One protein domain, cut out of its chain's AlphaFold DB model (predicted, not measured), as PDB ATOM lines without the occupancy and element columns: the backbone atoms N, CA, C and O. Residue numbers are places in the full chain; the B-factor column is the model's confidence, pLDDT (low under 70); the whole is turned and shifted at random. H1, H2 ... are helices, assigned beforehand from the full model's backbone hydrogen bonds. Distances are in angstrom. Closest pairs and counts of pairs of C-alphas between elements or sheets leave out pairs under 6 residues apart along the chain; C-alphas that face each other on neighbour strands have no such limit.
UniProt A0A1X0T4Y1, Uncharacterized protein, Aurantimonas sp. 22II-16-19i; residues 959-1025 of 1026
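What this domain is: This is residues 959 to 1025 of the 1026 residues of an uncharacterized protein of Aurantimonas sp. 22II-16-19i (UniProt A0A1X0T4Y1). One long helix, H2, makes most of a rod, and a short helix, H1, folds back over its first part. Near the other end of H2, H3 folds back and H4 turns again and packs on H3, so that the chain runs in a zigzag. The printed part has 67 residues with four named helices, H1, H2, H3 and H4 in chain order, and no named strand; its class is all helix. It is loose, with a radius of gyration of the C-alphas of 15.1 A, and spans 50 by 18 by 14 A.

Where its parts are: Find C-alpha 971 at (1.640, 9.466, -27.880); from there H2, residues 971 to 993, runs 33.4 A to C-alpha 993 at (-30.542, 1.616, -32.262). Before it look for H1, residues 959 to 964. After it come H3, residues 996 to 1005, 14.4 A long, and H4, residues 1012 to 1023, 16.6 A long, which ends at C-alpha 1023 at (-38.149, 5.101, -17.858).

How they stand to each other: Start at H2: with residues 971 to 978 alone it touches H1, closest at the C-alphas of Val 962 and Leu 971, 5.9 A apart. This helical hairpin has a shallow tilt of 20 degrees, opposite ways. With residues 986 to 990 alone H2 touches H3, closest at the C-alphas of Val 990 and Ala 998, 5.3 A; this hairpin has a shallow tilt of 13 degrees, opposite ways. H3 and H4 form a third hairpin at a shallow tilt of 28 degrees, opposite ways; they touch, closest at the C-alphas of Leu 999 and Ala 1015, 5.8 A. H2 and H4 are apart. In H1, H3 and H4 every O i to N i+4 pair is within hydrogen-bond range; in H2, 18 of 19 are.

The domain as a whole: Look to Thr 967 and Lys 1025 for the two C-alphas farthest apart, 50.6 A. The printed part has no cut and no long link; the link from H2 to H3 is tight. Residues 964 to 969, of which 964 belongs to H1, stand free. Mean pLDDT of the printed part is 85.2, and residues 966 to 968 are under 70.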
ATOM      1  N   ARG A 959      -3.871   3.775 -33.268       85.75
ATOM      2  CA  ARG A 959      -3.401   2.522 -32.642       85.75
ATOM      3  C   ARG A 959      -2.060   2.067 -33.218       85.75
ATOM      4  O   ARG A 959      -1.166   1.724 -32.450       85.75
ATOM      5  N   ARG A 960      -1.896   2.097 -34.547       84.88
ATOM      6  CA  ARG A 960      -0.620   1.765 -35.204       84.88
ATOM      7  C   ARG A 960       0.489   2.723 -34.770       84.88
ATOM      8  O   ARG A 960       1.558   2.259 -34.393       84.88
ATOM      9  N   TYR A 961       0.214   4.027 -34.739       82.81
ATOM     10  CA  TYR A 961       1.167   5.037 -34.269       82.81
ATOM     11  C   TYR A 961       1.606   4.802 -32.813       82.81
ATOM     12  O   TYR A 961       2.796   4.832 -32.516       82.81
ATOM     13  N   VAL A 962       0.661   4.495 -31.915       85.00
ATOM     14  CA  VAL A 962       0.927   4.182 -30.495       85.00
ATOM     15  C   VAL A 962       1.808   2.935 -30.320       85.00
ATOM     16  O   VAL A 962       2.604   2.894 -29.386       85.00
ATOM     17  N   LEU A 963       1.689   1.943 -31.209       76.75
ATOM     18  CA  LEU A 963       2.532   0.739 -31.209       76.75
ATOM     19  C   LEU A 963       3.913   0.979 -31.845       76.75
ATOM     20  O   LEU A 963       4.901   0.420 -31.383       76.75
ATOM     21  N   GLN A 964       3.983   1.803 -32.893       78.50
ATOM     22  CA  GLN A 964       5.208   2.091 -33.649       78.50
ATOM     23  C   GLN A 964       6.122   3.107 -32.941       78.50
ATOM     24  O   GLN A 964       7.342   3.029 -33.068       78.50
ATOM     25  N   TYR A 965       5.546   4.038 -32.174       78.31
ATOM     26  CA  TYR A 965       6.265   5.082 -31.441       78.31
ATOM     27  C   TYR A 965       5.836   5.134 -29.962       78.31
ATOM     28  O   TYR A 965       5.258   6.132 -29.524       78.31
ATOM     29  N   PRO A 966       6.130   4.089 -29.159       65.06
ATOM     30  CA  PRO A 966       5.653   3.961 -27.775       65.06
ATOM     31  C   PRO A 966       6.206   5.023 -26.805       65.06
ATOM     32  O   PRO A 966       5.683   5.164 -25.705       65.06
ATOM     33  N   THR A 967       7.226   5.783 -27.213       66.56
ATOM     34  CA  THR A 967       7.786   6.950 -26.501       66.56
ATOM     35  C   THR A 967       7.715   8.247 -27.326       66.56
ATOM     36  O   THR A 967       8.382   9.229 -27.010       66.56
ATOM     37  N   GLY A 968       6.929   8.268 -28.410       69.75
ATOM     38  CA  GLY A 968       6.847   9.407 -29.328       69.75
ATOM     39  C   GLY A 968       6.128  10.624 -28.744       69.75
ATOM     40  O   GLY A 968       5.189  10.488 -27.960       69.75
ATOM     41  N   LYS A 969       6.513  11.833 -29.175       78.69
ATOM     42  CA  LYS A 969       6.029  13.098 -28.578       78.69
ATOM     43  C   LYS A 969       4.502  13.272 -28.641       78.69
ATOM     44  O   LYS A 969       3.901  13.855 -27.742       78.69
ATOM     45  N   HIS A 970       3.866  12.682 -29.654       82.88
ATOM     46  CA  HIS A 970       2.412  12.717 -29.870       82.88
ATOM     47  C   HIS A 970       1.628  11.565 -29.216       82.88
ATOM     48  O   HIS A 970       0.416  11.475 -29.397       82.88
ATOM     49  N   LEU A 971       2.271  10.671 -28.451       82.06
ATOM     50  CA  LEU A 971       1.640   9.466 -27.880       82.06
ATOM     51  C   LEU A 971       0.371   9.772 -27.065       82.06
ATOM     52  O   LEU A 971      -0.625   9.055 -27.174       82.06
ATOM     53  N   ARG A 972       0.393  10.846 -26.263       82.19
ATOM     54  CA  ARG A 972      -0.765  11.298 -25.475       82.19
ATOM     55  C   ARG A 972      -1.917  11.734 -26.385       82.19
ATOM     56  O   ARG A 972      -3.032  11.253 -26.226       82.19
ATOM     57  N   GLU A 973      -1.630  12.577 -27.373       85.75
ATOM     58  CA  GLU A 973      -2.623  13.098 -28.320       85.75
ATOM     59  C   GLU A 973      -3.212  11.979 -29.205       85.75
ATOM     60  O   GLU A 973      -4.401  11.981 -29.518       85.75
ATOM     61  N   ALA A 974      -2.409  10.963 -29.543       83.88
ATOM     62  CA  ALA A 974      -2.870   9.754 -30.223       83.88
ATOM     63  C   ALA A 974      -3.876   8.960 -29.369       83.88
ATOM     64  O   ALA A 974      -4.922   8.549 -29.870       83.88
ATOM     65  N   ARG A 975      -3.593   8.771 -28.070       86.31
ATOM     66  CA  ARG A 975      -4.491   8.082 -27.124       86.31
ATOM     67  C   ARG A 975      -5.789   8.863 -26.887       86.31
ATOM     68  O   ARG A 975      -6.863   8.273 -26.952       86.31
ATOM     69  N   GLU A 976      -5.703  10.181 -26.716       86.69
ATOM     70  CA  GLU A 976      -6.868  11.071 -26.578       86.69
ATOM     71  C   GLU A 976      -7.775  11.029 -27.823       86.69
ATOM     72  O   GLU A 976      -9.001  10.979 -27.700       86.69
ATOM     73  N   ARG A 977      -7.197  10.966 -29.035       89.25
ATOM     74  CA  ARG A 977      -7.975  10.785 -30.274       89.25
ATOM     75  C   ARG A 977      -8.579   9.388 -30.419       89.25
ATOM     76  O   ARG A 977      -9.707   9.290 -30.897       89.25
ATOM     77  N   ILE A 978      -7.892   8.327 -29.984       89.06
ATOM     78  CA  ILE A 978      -8.469   6.970 -29.918       89.06
ATOM     79  C   ILE A 978      -9.715   6.968 -29.029       89.06
ATOM     80  O   ILE A 978     -10.752   6.457 -29.446       89.06
ATOM     81  N   GLU A 979      -9.629   7.543 -27.827       87.56
ATOM     82  CA  GLU A 979     -10.757   7.579 -26.893       87.56
ATOM     83  C   GLU A 979     -11.928   8.394 -27.457       87.56
ATOM     84  O   GLU A 979     -13.049   7.888 -27.495       87.56
ATOM     85  N   MET A 980     -11.668   9.597 -27.986       87.50
ATOM     86  CA  MET A 980     -12.695  10.439 -28.612       87.50
ATOM     87  C   MET A 980     -13.413   9.738 -29.774       87.50
ATOM     88  O   MET A 980     -14.643   9.749 -29.823       87.50
ATOM     89  N   LEU A 981     -12.670   9.141 -30.712       89.06
ATOM     90  CA  LEU A 981     -13.259   8.506 -31.897       89.06
ATOM     91  C   LEU A 981     -14.054   7.245 -31.539       89.06
ATOM     92  O   LEU A 981     -15.090   6.972 -32.149       89.06
ATOM     93  N   GLN A 982     -13.611   6.486 -30.534       86.88
ATOM     94  CA  GLN A 982     -14.374   5.338 -30.050       86.88
ATOM     95  C   GLN A 982     -15.630   5.752 -29.283       86.88
ATOM     96  O   GLN A 982     -16.673   5.150 -29.503       86.88
ATOM     97  N   ASP A 983     -15.558   6.765 -28.416       87.31
ATOM     98  CA  ASP A 983     -16.716   7.283 -27.677       87.31
ATOM     99  C   ASP A 983     -17.785   7.841 -28.630       87.31
ATOM    100  O   ASP A 983     -18.977   7.585 -28.461       87.31
ATOM    101  N   GLU A 984     -17.366   8.509 -29.709       87.38
ATOM    102  CA  GLU A 984     -18.265   8.922 -30.788       87.38
ATOM    103  C   GLU A 984     -18.846   7.729 -31.564       87.38
ATOM    104  O   GLU A 984     -20.039   7.726 -31.858       87.38
ATOM    105  N   THR A 985     -18.073   6.671 -31.826       87.06
ATOM    106  CA  THR A 985     -18.567   5.451 -32.502       87.06
ATOM    107  C   THR A 985     -19.557   4.657 -31.635       87.06
ATOM    108  O   THR A 985     -20.629   4.255 -32.101       87.06
ATOM    109  N   ASP A 986     -19.237   4.471 -30.351       84.31
ATOM    110  CA  ASP A 986     -20.130   3.879 -29.352       84.31
ATOM    111  C   ASP A 986     -21.431   4.709 -29.244       84.31
ATOM    112  O   ASP A 986     -22.516   4.139 -29.147       84.31
ATOM    113  N   TRP A 987     -21.353   6.044 -29.347       89.00
ATOM    114  CA  TRP A 987     -22.519   6.935 -29.330       89.00
ATOM    115  C   TRP A 987     -23.356   6.915 -30.621       89.00
ATOM    116  O   TRP A 987     -24.585   6.890 -30.550       89.00
ATOM    117  N   GLN A 988     -22.743   6.855 -31.810       84.62
ATOM    118  CA  GLN A 988     -23.484   6.706 -33.075       84.62
ATOM    119  C   GLN A 988     -24.331   5.423 -33.080       84.62
ATOM    120  O   GLN A 988     -25.457   5.427 -33.575       84.62
ATOM    121  N   THR A 989     -23.841   4.351 -32.447       82.94
ATOM    122  CA  THR A 989     -24.600   3.102 -32.257       82.94
ATOM    123  C   THR A 989     -25.904   3.353 -31.482       82.94
ATOM    124  O   THR A 989     -26.972   2.909 -31.905       82.94
ATOM    125  N   VAL A 990     -25.863   4.168 -30.419       88.75
ATOM    126  CA  VAL A 990     -27.059   4.591 -29.660       88.75
ATOM    127  C   VAL A 990     -28.035   5.396 -30.526       88.75
ATOM    128  O   VAL A 990     -29.247   5.182 -30.452       88.75
ATOM    129  N   LEU A 991     -27.535   6.302 -31.374       85.75
ATOM    130  CA  LEU A 991     -28.364   7.132 -32.262       85.75
ATOM    131  C   LEU A 991     -29.055   6.331 -33.383       85.75
ATOM    132  O   LEU A 991     -30.093   6.774 -33.898       85.75
ATOM    133  N   VAL A 992     -28.502   5.169 -33.743       81.25
ATOM    134  CA  VAL A 992     -29.069   4.212 -34.705       81.25
ATOM    135  C   VAL A 992     -30.070   3.272 -34.030       81.25
ATOM    136  O   VAL A 992     -31.211   3.194 -34.480       81.25
ATOM    137  N   GLU A 993     -29.683   2.594 -32.946       84.44
ATOM    138  CA  GLU A 993     -30.542   1.616 -32.262       84.44
ATOM    139  C   GLU A 993     -31.707   2.255 -31.501       84.44
ATOM    140  O   GLU A 993     -32.778   1.658 -31.396       84.44
ATOM    141  N   ARG A 994     -31.501   3.464 -30.958       83.12
ATOM    142  CA  ARG A 994     -32.507   4.262 -30.229       83.12
ATOM    143  C   ARG A 994     -33.227   3.485 -29.126       83.12
ATOM    144  O   ARG A 994     -34.409   3.709 -28.871       83.12
ATOM    145  N   SER A 995     -32.512   2.570 -28.477       86.50
ATOM    146  CA  SER A 995     -33.053   1.665 -27.468       86.50
ATOM    147  C   SER A 995     -32.520   1.997 -26.072       86.50
ATOM    148  O   SER A 995     -31.391   2.464 -25.896       86.50
ATOM    149  N   ARG A 996     -33.322   1.691 -25.045       88.19
ATOM    150  CA  ARG A 996     -32.892   1.744 -23.638       88.19
ATOM    151  C   ARG A 996     -31.683   0.834 -23.374       88.19
ATOM    152  O   ARG A 996     -30.839   1.175 -22.551       88.19
ATOM    153  N   GLY A 997     -31.589  -0.297 -24.082       87.69
ATOM    154  CA  GLY A 997     -30.450  -1.220 -24.012       87.69
ATOM    155  C   GLY A 997     -29.153  -0.554 -24.470       87.69
ATOM    156  O   GLY A 997     -28.221  -0.450 -23.679       87.69
ATOM    157  N   ALA A 998     -29.144   0.008 -25.682       87.25
ATOM    158  CA  ALA A 998     -27.991   0.707 -26.249       87.25
ATOM    159  C   ALA A 998     -27.495   1.847 -25.346       87.25
ATOM    160  O   ALA A 998     -26.295   1.990 -25.126       87.25
ATOM    161  N   LEU A 999     -28.414   2.628 -24.765       88.44
ATOM    162  CA  LEU A 999     -28.087   3.692 -23.809       88.44
ATOM    163  C   LEU A 999     -27.397   3.167 -22.537       88.44
ATOM    164  O   LEU A 999     -26.436   3.772 -22.058       88.44
ATOM    165  N   VAL A1000     -27.871   2.046 -21.985       89.94
ATOM    166  CA  VAL A1000     -27.298   1.421 -20.781       89.94
ATOM    167  C   VAL A1000     -25.959   0.741 -21.086       89.94
ATOM    168  O   VAL A1000     -25.035   0.830 -20.278       89.94
ATOM    169  N   ASP A1001     -25.815   0.114 -22.252       90.06
ATOM    170  CA  ASP A1001     -24.564  -0.509 -22.690       90.06
ATOM    171  C   ASP A1001     -23.496   0.542 -23.035       90.06
ATOM    172  O   ASP A1001     -22.340   0.388 -22.635       90.06
ATOM    173  N   TYR A1002     -23.877   1.660 -23.668       91.12
ATOM    174  CA  TYR A1002     -23.018   2.839 -23.826       91.12
ATOM    175  C   TYR A1002     -22.549   3.362 -22.463       91.12
ATOM    176  O   TYR A1002     -21.352   3.543 -22.259       91.12
ATOM    177  N   LEU A1003     -23.451   3.520 -21.487       89.69
ATOM    178  CA  LEU A1003     -23.084   3.966 -20.136       89.69
ATOM    179  C   LEU A1003     -22.201   2.970 -19.370       89.69
ATOM    180  O   LEU A1003     -21.401   3.405 -18.541       89.69
ATOM    181  N   ARG A1004     -22.304   1.664 -19.650       90.44
ATOM    182  CA  ARG A1004     -21.404   0.639 -19.092       90.44
ATOM    183  C   ARG A1004     -20.000   0.733 -19.698       90.44
ATOM    184  O   ARG A1004     -19.026   0.613 -18.964       90.44
ATOM    185  N   LYS A1005     -19.895   0.971 -21.010       85.62
ATOM    186  CA  LYS A1005     -18.618   1.146 -21.731       85.62
ATOM    187  C   LYS A1005     -17.940   2.492 -21.447       85.62
ATOM    188  O   LYS A1005     -16.721   2.558 -21.336       85.62
ATOM    189  N   ARG A1006     -18.723   3.574 -21.378       87.00
ATOM    190  CA  ARG A1006     -18.272   4.978 -21.352       87.00
ATOM    191  C   ARG A1006     -18.891   5.756 -20.174       87.00
ATOM    192  O   ARG A1006     -19.525   6.790 -20.382       87.00
ATOM    193  N   PRO A1007     -18.690   5.340 -18.907       86.12
ATOM    194  CA  PRO A1007     -19.301   5.997 -17.741       86.12
ATOM    195  C   PRO A1007     -18.837   7.451 -17.512       86.12
ATOM    196  O   PRO A1007     -19.453   8.173 -16.724       86.12
ATOM    197  N   LYS A1008     -17.768   7.891 -18.189       86.12
ATOM    198  CA  LYS A1008     -17.270   9.279 -18.218       86.12
ATOM    199  C   LYS A1008     -17.156   9.850 -19.647       86.12
ATOM    200  O   LYS A1008     -16.502  10.870 -19.829       86.12
ATOM    201  N   GLY A1009     -17.756   9.194 -20.647       84.75
ATOM    202  CA  GLY A1009     -17.710   9.638 -22.046       84.75
ATOM    203  C   GLY A1009     -18.389  10.992 -22.265       84.75
ATOM    204  O   GLY A1009     -19.232  11.417 -21.469       84.75
ATOM    205  N   ARG A1010     -18.064  11.653 -23.379       89.00
ATOM    206  CA  ARG A1010     -18.574  12.974 -23.787       89.00
ATOM    207  C   ARG A1010     -20.100  13.041 -23.796       89.00
ATOM    208  O   ARG A1010     -20.666  14.095 -23.515       89.00
ATOM    209  N   TYR A1011     -20.762  11.924 -24.096       90.62
ATOM    210  CA  TYR A1011     -22.217  11.835 -24.190       90.62
ATOM    211  C   TYR A1011     -22.869  11.189 -22.954       90.62
ATOM    212  O   TYR A1011     -24.091  11.058 -22.916       90.62
ATOM    213  N   ALA A1012     -22.106  10.827 -21.912       88.62
ATOM    214  CA  ALA A1012     -22.604  10.090 -20.744       88.62
ATOM    215  C   ALA A1012     -23.749  10.802 -20.000       88.62
ATOM    216  O   ALA A1012     -24.741  10.164 -19.649       88.62
ATOM    217  N   ASP A1013     -23.682  12.118 -19.794       89.00
ATOM    218  CA  ASP A1013     -24.770  12.837 -19.112       89.00
ATOM    219  C   ASP A1013     -26.028  12.986 -19.975       89.00
ATOM    220  O   ASP A1013     -27.146  12.932 -19.453       89.00
ATOM    221  N   HIS A1014     -25.872  13.059 -21.298       90.19
ATOM    222  CA  HIS A1014     -27.001  13.036 -22.224       90.19
ATOM    223  C   HIS A1014     -27.624  11.632 -22.310       90.19
ATOM    224  O   HIS A1014     -28.844  11.493 -22.256       90.19
ATOM    225  N   ALA A1015     -26.806  10.575 -22.316       87.88
ATOM    226  CA  ALA A1015     -27.270   9.195 -22.215       87.88
ATOM    227  C   ALA A1015     -28.051   8.952 -20.907       87.88
ATOM    228  O   ALA A1015     -29.146   8.397 -20.939       87.88
ATOM    229  N   ARG A1016     -27.549   9.445 -19.761       92.62
ATOM    230  CA  ARG A1016     -28.255   9.405 -18.462       92.62
ATOM    231  C   ARG A1016     -29.601  10.126 -18.501       92.62
ATOM    232  O   ARG A1016     -30.540   9.670 -17.853       92.62
ATOM    233  N   GLN A1017     -29.709  11.242 -19.227       90.75
ATOM    234  CA  GLN A1017     -30.994  11.910 -19.440       90.75
ATOM    235  C   GLN A1017     -31.937  11.037 -20.271       90.75
ATOM    236  O   GLN A1017     -33.059  10.796 -19.834       90.75
ATOM    237  N   LEU A1018     -31.483  10.522 -21.415       88.50
ATOM    238  CA  LEU A1018     -32.327   9.722 -22.301       88.50
ATOM    239  C   LEU A1018     -32.808   8.415 -21.648       88.50
ATOM    240  O   LEU A1018     -33.951   8.036 -21.874       88.50
ATOM    241  N   VAL A1019     -32.011   7.758 -20.791       89.81
ATOM    242  CA  VAL A1019     -32.483   6.591 -20.011       89.81
ATOM    243  C   VAL A1019     -33.664   6.965 -19.110       89.81
ATOM    244  O   VAL A1019     -34.670   6.261 -19.126       89.81
ATOM    245  N   ARG A1020     -33.585   8.092 -18.383       89.44
ATOM    246  CA  ARG A1020     -34.708   8.583 -17.559       89.44
ATOM    247  C   ARG A1020     -35.929   8.913 -18.414       89.44
ATOM    248  O   ARG A1020     -37.037   8.537 -18.064       89.44
ATOM    249  N   GLU A1021     -35.723   9.539 -19.568       86.81
ATOM    250  CA  GLU A1021     -36.805   9.836 -20.507       86.81
ATOM    251  C   GLU A1021     -37.449   8.594 -21.144       86.81
ATOM    252  O   GLU A1021     -38.581   8.699 -21.610       86.81
ATOM    253  N   PHE A1022     -36.766   7.444 -21.185       85.38
ATOM    254  CA  PHE A1022     -37.379   6.149 -21.501       85.38
ATOM    255  C   PHE A1022     -38.151   5.598 -20.293       85.38
ATOM    256  O   PHE A1022     -39.321   5.246 -20.434       85.38
ATOM    257  N   ASP A1023     -37.537   5.593 -19.105       82.56
ATOM    258  CA  ASP A1023     -38.149   5.101 -17.858       82.56
ATOM    259  C   ASP A1023     -39.429   5.863 -17.460       82.56
ATOM    260  O   ASP A1023     -40.332   5.287 -16.857       82.56
ATOM    261  N   GLU A1024     -39.540   7.142 -17.828       80.94
ATOM    262  CA  GLU A1024     -40.727   7.979 -17.601       80.94
ATOM    263  C   GLU A1024     -41.840   7.801 -18.655       80.94
ATOM    264  O   GLU A1024     -42.962   8.256 -18.425       80.94
ATOM    265  N   LYS A1025     -41.560   7.177 -19.812       71.50
ATOM    266  CA  LYS A1025     -42.504   7.085 -20.950       71.50
ATOM    267  C   LYS A1025     -43.117   5.693 -21.159       71.50
ATOM    268  O   LYS A1025     -44.220   5.638 -21.705       71.50
TER     269      LYS A1025